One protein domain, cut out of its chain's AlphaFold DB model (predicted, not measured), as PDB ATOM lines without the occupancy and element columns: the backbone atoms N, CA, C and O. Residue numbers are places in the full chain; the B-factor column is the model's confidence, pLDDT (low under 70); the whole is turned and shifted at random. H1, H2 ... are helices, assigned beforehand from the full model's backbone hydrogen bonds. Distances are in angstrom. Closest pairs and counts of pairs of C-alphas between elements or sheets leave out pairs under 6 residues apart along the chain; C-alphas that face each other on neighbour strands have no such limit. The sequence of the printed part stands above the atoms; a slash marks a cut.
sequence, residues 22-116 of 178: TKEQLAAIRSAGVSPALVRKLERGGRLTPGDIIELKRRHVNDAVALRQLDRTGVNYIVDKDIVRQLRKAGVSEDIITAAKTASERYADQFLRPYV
ATOM      1  N   THR A  22      39.377 -24.475  16.974       67.56
ATOM      2  CA  THR A  22      39.126 -24.428  18.429       67.56
ATOM      3  C   THR A  22      38.705 -25.774  19.024       67.56
ATOM      4  O   THR A  22      39.186 -26.127  20.101       67.56
ATOM      5  N   LYS A  23      37.857 -26.558  18.343       75.50
ATOM      6  CA  LYS A  23      37.403 -27.868  18.852       75.50
ATOM      7  C   LYS A  23      38.494 -28.931  18.751       75.50
ATOM      8  O   LYS A  23      38.718 -29.648  19.726       75.50
ATOM      9  N   GLU A  24      39.201 -28.998  17.621       77.12
ATOM     10  CA  GLU A  24      40.338 -29.915  17.475       77.12
ATOM     11  C   GLU A  24      41.472 -29.553  18.440       77.12
ATOM     12  O   GLU A  24      42.052 -30.434  19.070       77.12
ATOM     13  N   GLN A  25      41.746 -28.260  18.643       80.25
ATOM     14  CA  GLN A  25      42.764 -27.809  19.592       80.25
ATOM     15  C   GLN A  25      42.391 -28.147  21.039       80.25
ATOM     16  O   GLN A  25      43.253 -28.572  21.799       80.25
ATOM     17  N   LEU A  26      41.121 -28.026  21.433       82.19
ATOM     18  CA  LEU A  26      40.664 -28.471  22.757       82.19
ATOM     19  C   LEU A  26      40.760 -29.991  22.923       82.19
ATOM     20  O   LEU A  26      41.137 -30.461  23.996       82.19
ATOM     21  N   ALA A  27      40.468 -30.761  21.874       81.75
ATOM     22  CA  ALA A  27      40.690 -32.205  21.876       81.75
ATOM     23  C   ALA A  27      42.185 -32.549  22.021       81.75
ATOM     24  O   ALA A  27      42.524 -33.424  22.815       81.75
ATOM     25  N   ALA A  28      43.072 -31.807  21.351       82.50
ATOM     26  CA  ALA A  28      44.521 -31.947  21.494       82.50
ATOM     27  C   ALA A  28      45.020 -31.570  22.904       82.50
ATOM     28  O   ALA A  28      45.897 -32.221  23.461       82.50
ATOM     29  N   ILE A  29      44.431 -30.549  23.531       83.69
ATOM     30  CA  ILE A  29      44.748 -30.172  24.920       83.69
ATOM     31  C   ILE A  29      44.299 -31.273  25.893       83.69
ATOM     32  O   ILE A  29      45.015 -31.588  26.845       83.69
ATOM     33  N   ARG A  30      43.135 -31.893  25.651       84.06
ATOM     34  CA  ARG A  30      42.674 -33.050  26.436       84.06
ATOM     35  C   ARG A  30      43.609 -34.244  26.281       84.06
ATOM     36  O   ARG A  30      43.955 -34.860  27.284       84.06
ATOM     37  N   SER A  31      44.031 -34.560  25.055       82.12
ATOM     38  CA  SER A  31      44.949 -35.679  24.811       82.12
ATOM     39  C   SER A  31      46.352 -35.427  25.373       82.12
ATOM     40  O   SER A  31      47.024 -36.381  25.753       82.12
ATOM     41  N   ALA A  32      46.756 -34.163  25.543       85.69
ATOM     42  CA  ALA A  32      47.988 -33.780  26.237       85.69
ATOM     43  C   ALA A  32      47.959 -34.033  27.763       85.69
ATOM     44  O   ALA A  32      48.945 -33.780  28.456       85.69
ATOM     45  N   GLY A  33      46.847 -34.529  28.320       87.00
ATOM     46  CA  GLY A  33      46.743 -34.871  29.742       87.00
ATOM     47  C   GLY A  33      46.604 -33.655  30.662       87.00
ATOM     48  O   GLY A  33      46.945 -33.725  31.847       87.00
ATOM     49  N   VAL A  34      46.127 -32.532  30.122       89.81
ATOM     50  CA  VAL A  34      45.718 -31.371  30.918       89.81
ATOM     51  C   VAL A  34      44.505 -31.741  31.771       89.81
ATOM     52  O   VAL A  34      43.624 -32.487  31.338       89.81
ATOM     53  N   SER A  35      44.452 -31.225  32.996       91.06
ATOM     54  CA  SER A  35      43.373 -31.513  33.928       91.06
ATOM     55  C   SER A  35      42.009 -31.158  33.316       91.06
ATOM     56  O   SER A  35      41.846 -30.101  32.692       91.06
ATOM     57  N   PRO A  36      40.969 -31.990  33.527       87.94
ATOM     58  CA  PRO A  36      39.632 -31.697  33.013       87.94
ATOM     59  C   PRO A  36      39.086 -30.353  33.510       87.94
ATOM     60  O   PRO A  36      38.290 -29.711  32.828       87.94
ATOM     61  N   ALA A  37      39.511 -29.915  34.700       89.94
ATOM     62  CA  ALA A  37      39.155 -28.617  35.255       89.94
ATOM     63  C   ALA A  37      39.730 -27.461  34.426       89.94
ATOM     64  O   ALA A  37      38.979 -26.545  34.080       89.94
ATOM     65  N   LEU A  38      41.013 -27.527  34.058       91.38
ATOM     66  CA  LEU A  38      41.659 -26.519  33.223       91.38
ATOM     67  C   LEU A  38      41.103 -26.526  31.795       91.38
ATOM     68  O   LEU A  38      40.807 -25.465  31.254       91.38
ATOM     69  N   VAL A  39      40.828 -27.697  31.215       91.75
ATOM     70  CA  VAL A  39      40.158 -27.770  29.904       91.75
ATOM     71  C   VAL A  39      38.798 -27.071  29.941       91.75
ATOM     72  O   VAL A  39      38.552 -26.169  29.145       91.75
ATOM     73  N   ARG A  40      37.936 -27.394  30.918       90.12
ATOM     74  CA  ARG A  40      36.634 -26.716  31.081       90.12
ATOM     75  C   ARG A  40      36.777 -25.214  31.327       90.12
ATOM     76  O   ARG A  40      35.856 -24.449  31.036       90.12
ATOM     77  N   LYS A  41      37.889 -24.784  31.928       91.31
ATOM     78  CA  LYS A  41      38.200 -23.368  32.128       91.31
ATOM     79  C   LYS A  41      38.517 -22.698  30.792       91.31
ATOM     80  O   LYS A  41      37.929 -21.662  30.510       91.31
ATOM     81  N   LEU A  42      39.359 -23.308  29.959       91.25
ATOM     82  CA  LEU A  42      39.655 -22.819  28.609       91.25
ATOM     83  C   LEU A  42      38.388 -22.743  27.746       91.25
ATOM     84  O   LEU A  42      38.132 -21.716  27.123       91.25
ATOM     85  N   GLU A  43      37.550 -23.782  27.783       89.81
ATOM     86  CA  GLU A  43      36.292 -23.846  27.023       89.81
ATOM     87  C   GLU A  43      35.312 -22.732  27.383       89.81
ATOM     88  O   GLU A  43      34.700 -22.126  26.505       89.81
ATOM     89  N   ARG A  44      35.176 -22.436  28.679       90.81
ATOM     90  CA  ARG A  44      34.241 -21.418  29.176       90.81
ATOM     91  C   ARG A  44      34.811 -20.002  29.162       90.81
ATOM     92  O   ARG A  44      34.154 -19.094  29.659       90.81
ATOM     93  N   GLY A  45      36.022 -19.793  28.640       88.69
ATOM     94  CA  GLY A  45      36.655 -18.474  28.688       88.69
ATOM     95  C   GLY A  45      37.005 -18.037  30.117       88.69
ATOM     96  O   GLY A  45      36.873 -16.871  30.466       88.69
ATOM     97  N   GLY A  46      37.412 -18.973  30.973       91.19
ATOM     98  CA  GLY A  46      37.878 -18.670  32.322       91.19
ATOM     99  C   GLY A  46      39.304 -18.109  32.337       91.19
ATOM    100  O   GLY A  46      40.131 -18.454  31.496       91.19
ATOM    101  N   ARG A  47      39.601 -17.278  33.339       93.56
ATOM    102  CA  ARG A  47      40.911 -16.627  33.516       93.56
ATOM    103  C   ARG A  47      41.986 -17.623  33.949       93.56
ATOM    104  O   ARG A  47      41.744 -18.443  34.842       93.56
ATOM    105  N   LEU A  48      43.171 -17.535  33.351       94.31
ATOM    106  CA  LEU A  48      44.304 -18.410  33.669       94.31
ATOM    107  C   LEU A  48      45.051 -17.929  34.908       94.31
ATOM    108  O   LEU A  48      45.501 -16.790  34.951       94.31
ATOM    109  N   THR A  49      45.227 -18.814  35.884       95.50
ATOM    110  CA  THR A  49      46.114 -18.593  37.035       95.50
ATOM    111  C   THR A  49      47.568 -18.924  36.675       95.50
ATOM    112  O   THR A  49      47.806 -19.628  35.689       95.50
ATOM    113  N   PRO A  50      48.559 -18.505  37.484       94.69
ATOM    114  CA  PRO A  50      49.947 -18.920  37.279       94.69
ATOM    115  C   PRO A  50      50.114 -20.446  37.265       94.69
ATOM    116  O   PRO A  50      50.859 -20.982  36.447       94.69
ATOM    117  N   GLY A  51      49.369 -21.158  38.120       94.88
ATOM    118  CA  GLY A  51      49.355 -22.622  38.152       94.88
ATOM    119  C   GLY A  51      48.833 -23.236  36.854       94.88
ATOM    120  O   GLY A  51      49.443 -24.172  36.340       94.88
ATOM    121  N   ASP A  52      47.774 -22.658  36.282       95.12
ATOM    122  CA  ASP A  52      47.221 -23.101  34.998       95.12
ATOM    123  C   ASP A  52      48.251 -22.938  33.867       95.12
ATOM    124  O   ASP A  52      48.443 -23.848  33.065       95.12
ATOM    125  N   ILE A  53      48.963 -21.805  33.820       94.88
ATOM    126  CA  ILE A  53      50.002 -21.544  32.808       94.88
ATOM    127  C   ILE A  53      51.143 -22.565  32.922       94.88
ATOM    128  O   ILE A  53      51.606 -23.106  31.915       94.88
ATOM    129  N   ILE A  54      51.575 -22.866  34.149       95.88
ATOM    130  CA  ILE A  54      52.606 -23.878  34.414       95.88
ATOM    131  C   ILE A  54      52.128 -25.265  33.982       95.88
ATOM    132  O   ILE A  54      52.903 -26.027  33.405       95.88
ATOM    133  N   GLU A  55      50.867 -25.605  34.242       94.56
ATOM    134  CA  GLU A  55      50.287 -26.876  33.819       94.56
ATOM    135  C   GLU A  55      50.261 -27.001  32.292       94.56
ATOM    136  O   GLU A  55      50.743 -28.005  31.765       94.56
ATOM    137  N   LEU A  56      49.797 -25.967  31.579       93.94
ATOM    138  CA  LEU A  56      49.829 -25.936  30.112       93.94
ATOM    139  C   LEU A  56      51.248 -26.154  29.585       93.94
ATOM    140  O   LEU A  56      51.449 -26.968  28.681       93.94
ATOM    141  N   LYS A  57      52.242 -25.503  30.203       94.62
ATOM    142  CA  LYS A  57      53.638 -25.674  29.800       94.62
ATOM    143  C   LYS A  57      54.151 -27.091  30.053       94.62
ATOM    144  O   LYS A  57      54.769 -27.679  29.168       94.62
ATOM    145  N   ARG A  58      53.873 -27.659  31.228       93.50
ATOM    146  CA  ARG A  58      54.274 -29.033  31.594       93.50
ATOM    147  C   ARG A  58      53.657 -30.092  30.688       93.50
ATOM    148  O   ARG A  58      54.248 -31.149  30.505       93.50
ATOM    149  N   ARG A  59      52.471 -29.825  30.144       93.50
ATOM    150  CA  ARG A  59      51.793 -30.702  29.182       93.50
ATOM    151  C   ARG A  59      52.173 -30.413  27.730       93.50
ATOM    152  O   ARG A  59      51.552 -30.965  26.832       93.50
ATOM    153  N   HIS A  60      53.183 -29.571  27.499       90.81
ATOM    154  CA  HIS A  60      53.646 -29.188  26.165       90.81
ATOM    155  C   HIS A  60      52.517 -28.659  25.267       90.81
ATOM    156  O   HIS A  60      52.529 -28.847  24.050       90.81
ATOM    157  N   VAL A  61      51.528 -27.986  25.863       90.62
ATOM    158  CA  VAL A  61      50.479 -27.312  25.101       90.62
ATOM    159  C   VAL A  61      51.100 -26.134  24.360       90.62
ATOM    160  O   VAL A  61      51.948 -25.431  24.900       90.62
ATOM    161  N   ASN A  62      50.662 -25.913  23.122       90.94
ATOM    162  CA  ASN A  62      51.119 -24.794  22.308       90.94
ATOM    163  C   ASN A  62      50.880 -23.449  23.026       90.94
ATOM    164  O   ASN A  62      49.750 -23.141  23.414       90.94
ATOM    165  N   ASP A  63      51.935 -22.638  23.138       90.12
ATOM    166  CA  ASP A  63      51.941 -21.320  23.781       90.12
ATOM    167  C   ASP A  63      50.849 -20.375  23.233       90.12
ATOM    168  O   ASP A  63      50.272 -19.587  23.987       90.12
ATOM    169  N   ALA A  64      50.466 -20.516  21.956       90.25
ATOM    170  CA  ALA A  64      49.377 -19.758  21.336       90.25
ATOM    171  C   ALA A  64      48.023 -19.937  22.049       90.25
ATOM    172  O   ALA A  64      47.175 -19.043  22.003       90.25
ATOM    173  N   VAL A  65      47.805 -21.073  22.725       91.00
ATOM    174  CA  VAL A  65      46.609 -21.306  23.551       91.00
ATOM    175  C   VAL A  65      46.595 -20.355  24.742       91.00
ATOM    176  O   VAL A  65      45.584 -19.697  24.986       91.00
ATOM    177  N   ALA A  66      47.711 -20.277  25.470       92.00
ATOM    178  CA  ALA A  66      47.834 -19.431  26.648       92.00
ATOM    179  C   ALA A  66      47.756 -17.949  26.265       92.00
ATOM    180  O   ALA A  66      46.995 -17.207  26.883       92.00
ATOM    181  N   LEU A  67      48.461 -17.544  25.203       94.25
ATOM    182  CA  LEU A  67      48.443 -16.170  24.694       94.25
ATOM    183  C   LEU A  67      47.029 -15.720  24.316       94.25
ATOM    184  O   LEU A  67      46.551 -14.705  24.819       94.25
ATOM    185  N   ARG A  68      46.317 -16.512  23.506       92.31
ATOM    186  CA  ARG A  68      44.935 -16.201  23.112       92.31
ATOM    187  C   ARG A  68      43.992 -16.147  24.312       92.31
ATOM    188  O   ARG A  68      43.087 -15.318  24.347       92.31
ATOM    189  N   GLN A  69      44.172 -17.034  25.289       92.94
ATOM    190  CA  GLN A  69      43.326 -17.041  26.478       92.94
ATOM    191  C   GLN A  69      43.571 -15.810  27.360       92.94
ATOM    192  O   GLN A  69      42.606 -15.212  27.845       92.94
ATOM    193  N   LEU A  70      44.836 -15.424  27.558       94.12
ATOM    194  CA  LEU A  70      45.217 -14.217  28.297       94.12
ATOM    195  C   LEU A  70      44.698 -12.957  27.606       94.12
ATOM    196  O   LEU A  70      44.178 -12.072  28.279       94.12
ATOM    197  N   ASP A  71      44.769 -12.902  26.278       92.44
ATOM    198  CA  ASP A  71      44.236 -11.784  25.505       92.44
ATOM    199  C   ASP A  71      42.709 -11.671  25.634       92.44
ATOM    200  O   ASP A  71      42.178 -10.612  25.967       92.44
ATOM    201  N   ARG A  72      42.002 -12.800  25.485       91.50
ATOM    202  CA  ARG A  72      40.535 -12.852  25.524       91.50
ATOM    203  C   ARG A  72      39.938 -12.585  26.906       91.50
ATOM    204  O   ARG A  72      38.860 -12.005  27.000       91.50
ATOM    205  N   THR A  73      40.560 -13.095  27.969       93.25
ATOM    206  CA  THR A  73      39.939 -13.146  29.312       93.25
ATOM    207  C   THR A  73      40.643 -12.282  30.350       93.25
ATOM    208  O   THR A  73      40.061 -11.984  31.402       93.25
ATOM    209  N   GLY A  74      41.879 -11.872  30.063       93.00
ATOM    210  CA  GLY A  74      42.746 -11.199  31.013       93.00
ATOM    211  C   GLY A  74      43.073 -12.062  32.232       93.00
ATOM    212  O   GLY A  74      42.991 -13.295  32.223       93.00
ATOM    213  N   VAL A  75      43.426 -11.381  33.318       93.94
ATOM    214  CA  VAL A  75      43.701 -11.976  34.628       93.94
ATOM    215  C   VAL A  75      42.938 -11.223  35.716       93.94
ATOM    216  O   VAL A  75      42.380 -10.157  35.480       93.94
ATOM    217  N   ASN A  76      42.873 -11.810  36.905       92.12
ATOM    218  CA  ASN A  76      42.265 -11.218  38.102       92.12
ATOM    219  C   ASN A  76      43.249 -11.176  39.280       92.12
ATOM    220  O   ASN A  76      42.843 -11.269  40.435       92.12
ATOM    221  N   TYR A  77      44.540 -11.126  38.977       89.88
ATOM    222  CA  TYR A  77      45.625 -11.065  39.945       89.88
ATOM    223  C   TYR A  77      46.709 -10.134  39.419       89.88
ATOM    224  O   TYR A  77      46.795  -9.884  38.214       89.88
ATOM    225  N   ILE A  78      47.537  -9.653  40.341       91.00
ATOM    226  CA  ILE A  78      48.712  -8.860  40.016       91.00
ATOM    227  C   ILE A  78      49.900  -9.790  39.821       91.00
ATOM    228  O   ILE A  78      50.170 -10.646  40.660       91.00
ATOM    229  N   VAL A  79      50.595  -9.634  38.697       91.38
ATOM    230  CA  VAL A  79      51.832 -10.362  38.414       91.38
ATOM    231  C   VAL A  79      52.986  -9.672  39.139       91.38
ATOM    232  O   VAL A  79      53.480  -8.637  38.695       91.38
ATOM    233  N   ASP A  80      53.427 -10.261  40.248       90.69
ATOM    234  CA  ASP A  80      54.597  -9.814  41.008       90.69
ATOM    235  C   ASP A  80      55.903 -10.514  40.566       90.69
ATOM    236  O   ASP A  80      55.936 -11.371  39.673       90.69
ATOM    237  N   LYS A  81      57.021 -10.137  41.200       89.19
ATOM    238  CA  LYS A  81      58.351 -10.696  40.908       89.19
ATOM    239  C   LYS A  81      58.442 -12.196  41.205       89.19
ATOM    240  O   LYS A  81      59.202 -12.893  40.527       89.19
ATOM    241  N   ASP A  82      57.699 -12.701  42.181       91.88
ATOM    242  CA  ASP A  82      57.758 -14.104  42.582       91.88
ATOM    243  C   ASP A  82      56.942 -14.989  41.639       91.88
ATOM    244  O   ASP A  82      57.432 -16.049  41.244       91.88
ATOM    245  N   ILE A  83      55.793 -14.513  41.149       92.62
ATOM    246  CA  ILE A  83      55.040 -15.146  40.057       92.62
ATOM    247  C   ILE A  83      55.907 -15.222  38.799       92.62
ATOM    248  O   ILE A  83      56.040 -16.292  38.204       92.62
ATOM    249  N   VAL A  84      56.566 -14.124  38.409       94.44
ATOM    250  CA  VAL A  84      57.476 -14.128  37.247       94.44
ATOM    251  C   VAL A  84      58.599 -15.148  37.438       94.44
ATOM    252  O   VAL A  84      58.894 -15.926  36.528       94.44
ATOM    253  N   ARG A  85      59.207 -15.192  38.628       94.75
ATOM    254  CA  ARG A  85      60.256 -16.169  38.953       94.75
ATOM    255  C   ARG A  85      59.737 -17.603  38.863       94.75
ATOM    256  O   ARG A  85      60.433 -18.468  38.331       94.75
ATOM    257  N   GLN A  86      58.526 -17.856  39.353       96.25
ATOM    258  CA  GLN A  86      57.886 -19.167  39.314       96.25
ATOM    259  C   GLN A  86      57.615 -19.620  37.872       96.25
ATOM    260  O   GLN A  86      57.938 -20.758  37.525       96.25
ATOM    261  N   LEU A  87      57.091 -18.730  37.025       95.75
ATOM    262  CA  LEU A  87      56.833 -19.002  35.607       95.75
ATOM    263  C   LEU A  87      58.135 -19.285  34.843       95.75
ATOM    264  O   LEU A  87      58.222 -20.288  34.131       95.75
ATOM    265  N   ARG A  88      59.182 -18.478  35.062       96.25
ATOM    266  CA  ARG A  88      60.513 -18.709  34.470       96.25
ATOM    267  C   ARG A  88      61.113 -20.039  34.901       96.25
ATOM    268  O   ARG A  88      61.599 -20.794  34.065       96.25
ATOM    269  N   LYS A  89      61.031 -20.369  36.194       96.00
ATOM    270  CA  LYS A  89      61.511 -21.654  36.725       96.00
ATOM    271  C   LYS A  89      60.773 -22.846  36.105       96.00
ATOM    272  O   LYS A  89      61.353 -23.918  35.972       96.00
ATOM    273  N   ALA A  90      59.511 -22.665  35.723       94.50
ATOM    274  CA  ALA A  90      58.722 -23.669  35.017       94.50
ATOM    275  C   ALA A  90      58.987 -23.726  33.498       94.50
ATOM    276  O   ALA A  90      58.367 -24.538  32.813       94.50
ATOM    277  N   GLY A  91      59.885 -22.889  32.964       95.44
ATOM    278  CA  GLY A  91      60.222 -22.845  31.539       95.44
ATOM    279  C   GLY A  91      59.146 -22.200  30.663       95.44
ATOM    280  O   GLY A  91      59.095 -22.463  29.462       95.44
ATOM    281  N   VAL A  92      58.254 -21.397  31.246       96.31
ATOM    282  CA  VAL A  92      57.262 -20.621  30.488       96.31
ATOM    283  C   VAL A  92      57.991 -19.586  29.626       96.31
ATOM    284  O   VAL A  92      58.966 -18.986  30.078       96.31
ATOM    285  N   SER A  93      57.541 -19.394  28.385       96.06
ATOM    286  CA  SER A  93      58.148 -18.437  27.456       96.06
ATOM    287  C   SER A  93      57.969 -16.990  27.924       96.06
ATOM    288  O   SER A  93      56.978 -16.640  28.572       96.06
ATOM    289  N   GLU A  94      58.929 -16.129  27.577       95.44
ATOM    290  CA  GLU A  94      58.865 -14.700  27.921       95.44
ATOM    291  C   GLU A  94      57.658 -14.001  27.278       95.44
ATOM    292  O   GLU A  94      57.115 -13.075  27.876       95.44
ATOM    293  N   ASP A  95      57.170 -14.486  26.132       95.19
ATOM    294  CA  ASP A  95      55.966 -13.958  25.480       95.19
ATOM    295  C   ASP A  95      54.723 -14.145  26.358       95.19
ATOM    296  O   ASP A  95      53.952 -13.206  26.565       95.19
ATOM    297  N   ILE A  96      54.549 -15.333  26.951       95.25
ATOM    298  CA  ILE A  96      53.438 -15.603  27.876       95.25
ATOM    299  C   ILE A  96      53.591 -14.777  29.153       95.25
ATOM    300  O   ILE A  96      52.607 -14.232  29.654       95.25
ATOM    301  N   ILE A  97      54.811 -14.666  29.685       95.88
ATOM    302  CA  ILE A  97      55.084 -13.859  30.883       95.88
ATOM    303  C   ILE A  97      54.741 -12.389  30.619       95.88
ATOM    304  O   ILE A  97      54.112 -11.743  31.459       95.88
ATOM    305  N   THR A  98      55.115 -11.869  29.452       95.88
ATOM    306  CA  THR A  98      54.814 -10.497  29.028       95.88
ATOM    307  C   THR A  98      53.312 -10.303  28.858       95.88
ATOM    308  O   THR A  98      52.752  -9.381  29.445       95.88
ATOM    309  N   ALA A  99      52.629 -11.221  28.172       95.19
ATOM    310  CA  ALA A  99      51.176 -11.177  28.021       95.19
ATOM    311  C   ALA A  99      50.447 -11.207  29.377       95.19
ATOM    312  O   ALA A  99      49.487 -10.461  29.582       95.19
ATOM    313  N   ALA A 100      50.918 -12.021  30.328       94.81
ATOM    314  CA  ALA A 100      50.361 -12.080  31.676       94.81
ATOM    315  C   ALA A 100      50.565 -10.761  32.440       94.81
ATOM    316  O   ALA A 100      49.630 -10.287  33.088       94.81
ATOM    317  N   LYS A 101      51.745 -10.131  32.330       94.88
ATOM    318  CA  LYS A 101      52.008  -8.799  32.908       94.88
ATOM    319  C   LYS A 101      51.089  -7.735  32.320       94.88
ATOM    320  O   LYS A 101      50.412  -7.048  33.075       94.88
ATOM    321  N   THR A 102      50.983  -7.664  30.998       94.06
ATOM    322  CA  THR A 102      50.105  -6.700  30.320       94.06
ATOM    323  C   THR A 102      48.631  -6.918  30.677       94.06
ATOM    324  O   THR A 102      47.868  -5.963  30.819       94.06
ATOM    325  N   ALA A 103      48.189  -8.168  30.835       93.06
ATOM    326  CA  ALA A 103      46.842  -8.463  31.324       93.06
ATOM    327  C   ALA A 103      46.650  -8.019  32.788       93.06
ATOM    328  O   ALA A 103      45.587  -7.511  33.145       93.06
ATOM    329  N   SER A 104      47.674  -8.195  33.625       93.62
ATOM    330  CA  SER A 104      47.689  -7.770  35.029       93.62
ATOM    331  C   SER A 104      47.661  -6.251  35.178       93.62
ATOM    332  O   SER A 104      46.945  -5.741  36.033       93.62
ATOM    333  N   GLU A 105      48.404  -5.516  34.353       90.06
ATOM    334  CA  GLU A 105      48.391  -4.047  34.318       90.06
ATOM    335  C   GLU A 105      46.995  -3.518  33.990       90.06
ATOM    336  O   GLU A 105      46.460  -2.698  34.732       90.06
ATOM    337  N   ARG A 106      46.345  -4.082  32.963       89.31
ATOM    338  CA  ARG A 106      44.949  -3.758  32.628       89.31
ATOM    339  C   ARG A 106      43.998  -4.010  33.800       89.31
ATOM    340  O   ARG A 106      43.114  -3.198  34.062       89.31
ATOM    341  N   TYR A 107      44.186  -5.115  34.523       88.62
ATOM    342  CA  TYR A 107      43.411  -5.411  35.729       88.62
ATOM    343  C   TYR A 107      43.680  -4.391  36.852       88.62
ATOM    344  O   TYR A 107      42.738  -3.900  37.475       88.62
ATOM    345  N   ALA A 108      44.939  -4.020  37.088       85.94
ATOM    346  CA  ALA A 108      45.308  -3.021  38.089       85.94
ATOM    347  C   ALA A 108      44.700  -1.644  37.778       85.94
ATOM    348  O   ALA A 108      44.118  -1.005  38.657       85.94
ATOM    349  N   ASP A 109      44.789  -1.213  36.522       84.69
ATOM    350  CA  ASP A 109      44.235   0.060  36.065       84.69
ATOM    351  C   ASP A 109      42.715   0.102  36.224       84.69
ATOM    352  O   ASP A 109      42.165   1.100  36.691       84.69
ATOM    353  N   GLN A 110      42.032  -0.994  35.895       82.69
ATOM    354  CA  GLN A 110      40.577  -1.058  35.967       82.69
ATOM    355  C   GLN A 110      40.048  -1.129  37.407       82.69
ATOM    356  O   GLN A 110      39.019  -0.523  37.704       82.69
ATOM    357  N   PHE A 111      40.709  -1.878  38.296       78.38
ATOM    358  CA  PHE A 111      40.136  -2.228  39.603       78.38
ATOM    359  C   PHE A 111      40.842  -1.596  40.805       78.38
ATOM    360  O   PHE A 111      40.211  -1.436  41.847       78.38
ATOM    361  N   LEU A 112      42.119  -1.228  40.689       70.00
ATOM    362  CA  LEU A 112      42.905  -0.708  41.816       70.00
ATOM    363  C   LEU A 112      43.114   0.806  41.731       70.00
ATOM    364  O   LEU A 112      43.059   1.492  42.750       70.00
ATOM    365  N   ARG A 113      43.294   1.359  40.528       62.56
ATOM    366  CA  ARG A 113      43.544   2.800  40.354       62.56
ATOM    367  C   ARG A 113      42.390   3.754  40.697       62.56
ATOM    368  O   ARG A 113      42.713   4.859  41.141       62.56
ATOM    369  N   PRO A 114      41.093   3.392  40.608       55.47
ATOM    370  CA  PRO A 114      40.014   4.288  41.038       55.47
ATOM    371  C   PRO A 114      40.073   4.668  42.527       55.47
ATOM    372  O   PRO A 114      39.484   5.666  42.925       55.47
ATOM    373  N   TYR A 115      40.796   3.902  43.352       49.88
ATOM    374  CA  TYR A 115      40.930   4.154  44.789       49.88
ATOM    375  C   TYR A 115      42.138   5.023  45.167       49.88
ATOM    376  O   TYR A 115      42.215   5.481  46.303       49.88
ATOM    377  N   VAL A 116      43.065   5.285  44.238       50.12
ATOM    378  CA  VAL A 116      44.301   6.045  44.524       50.12
ATOM    379  C   VAL A 116      44.217   7.495  44.028       50.12
ATOM    380  O   VAL A 116      44.944   8.365  44.501       50.12
TER     381      VAL A 116
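AT A GLANCE: This is residues 22 to 116 of the 178 residues of an uncharacterized protein of Verrucomicrobia bacterium (UniProt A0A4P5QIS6). Three helical hairpins follow one another; H3-H4 and H5-H6 pack side by side as four aligned helices, H3 beside H5 and H4 beside H6, while H1-H2 sits at one end of the longest axis. The far part of the long H6 and residues 112 to 116 make the other end. The printed part has 95 residues with six named helices, H1 to H6 in order, and no named strand: the class is all helix. It is compact, with a radius of gyration of the C-alphas of 13.4 A, yet elongated, spanning 46 by 28 by 19 A.

HOW THE PARTS SIT: H1, residues 22 to 31, and H2, residues 36 to 43, touch as a hairpin at a shallow tilt of 14 degrees, closest at the C-alphas of Arg 30 and Val 39, 6.8 A. H3, residues 50 to 58, is close to H2 but not clearly touching, about perpendicular at 78 degrees. H3 and H4, residues 63 to 73, form a hairpin and only just touch, with 3 pairs of C-alphas within 8 A. H5, residues 81 to 89, touches H3, closest at the C-alphas of Ile 54 and Leu 87, 6.6 A, and runs the same way at 11 degrees. H6, residues 94 to 111, touches H4 with residues 95 to 103 alone, the same way at 7 degrees; the closest C-alphas, of Leu 67 and Ile 96, are 5.9 A apart. H5 and H6, a hairpin, only just touch, with 3 pairs. H1 and H6 are apart. In the six helices every O i to N i+4 pair is within hydrogen-bond range.

IN THESE COORDINATES: H1 begins at C-alpha 22 (39.126, -24.428, 18.429). H4 is 15.5 A long. H6, 25.4 A, ends at C-alpha 111 (40.136, -2.228, 39.603).

THE WHOLE: The C-alphas farthest apart, of Ser 31 and Val 116, are 46.2 A apart. The printed part has no cut and no long link. Residue 22 and residues 113 to 116 have pLDDT under 70.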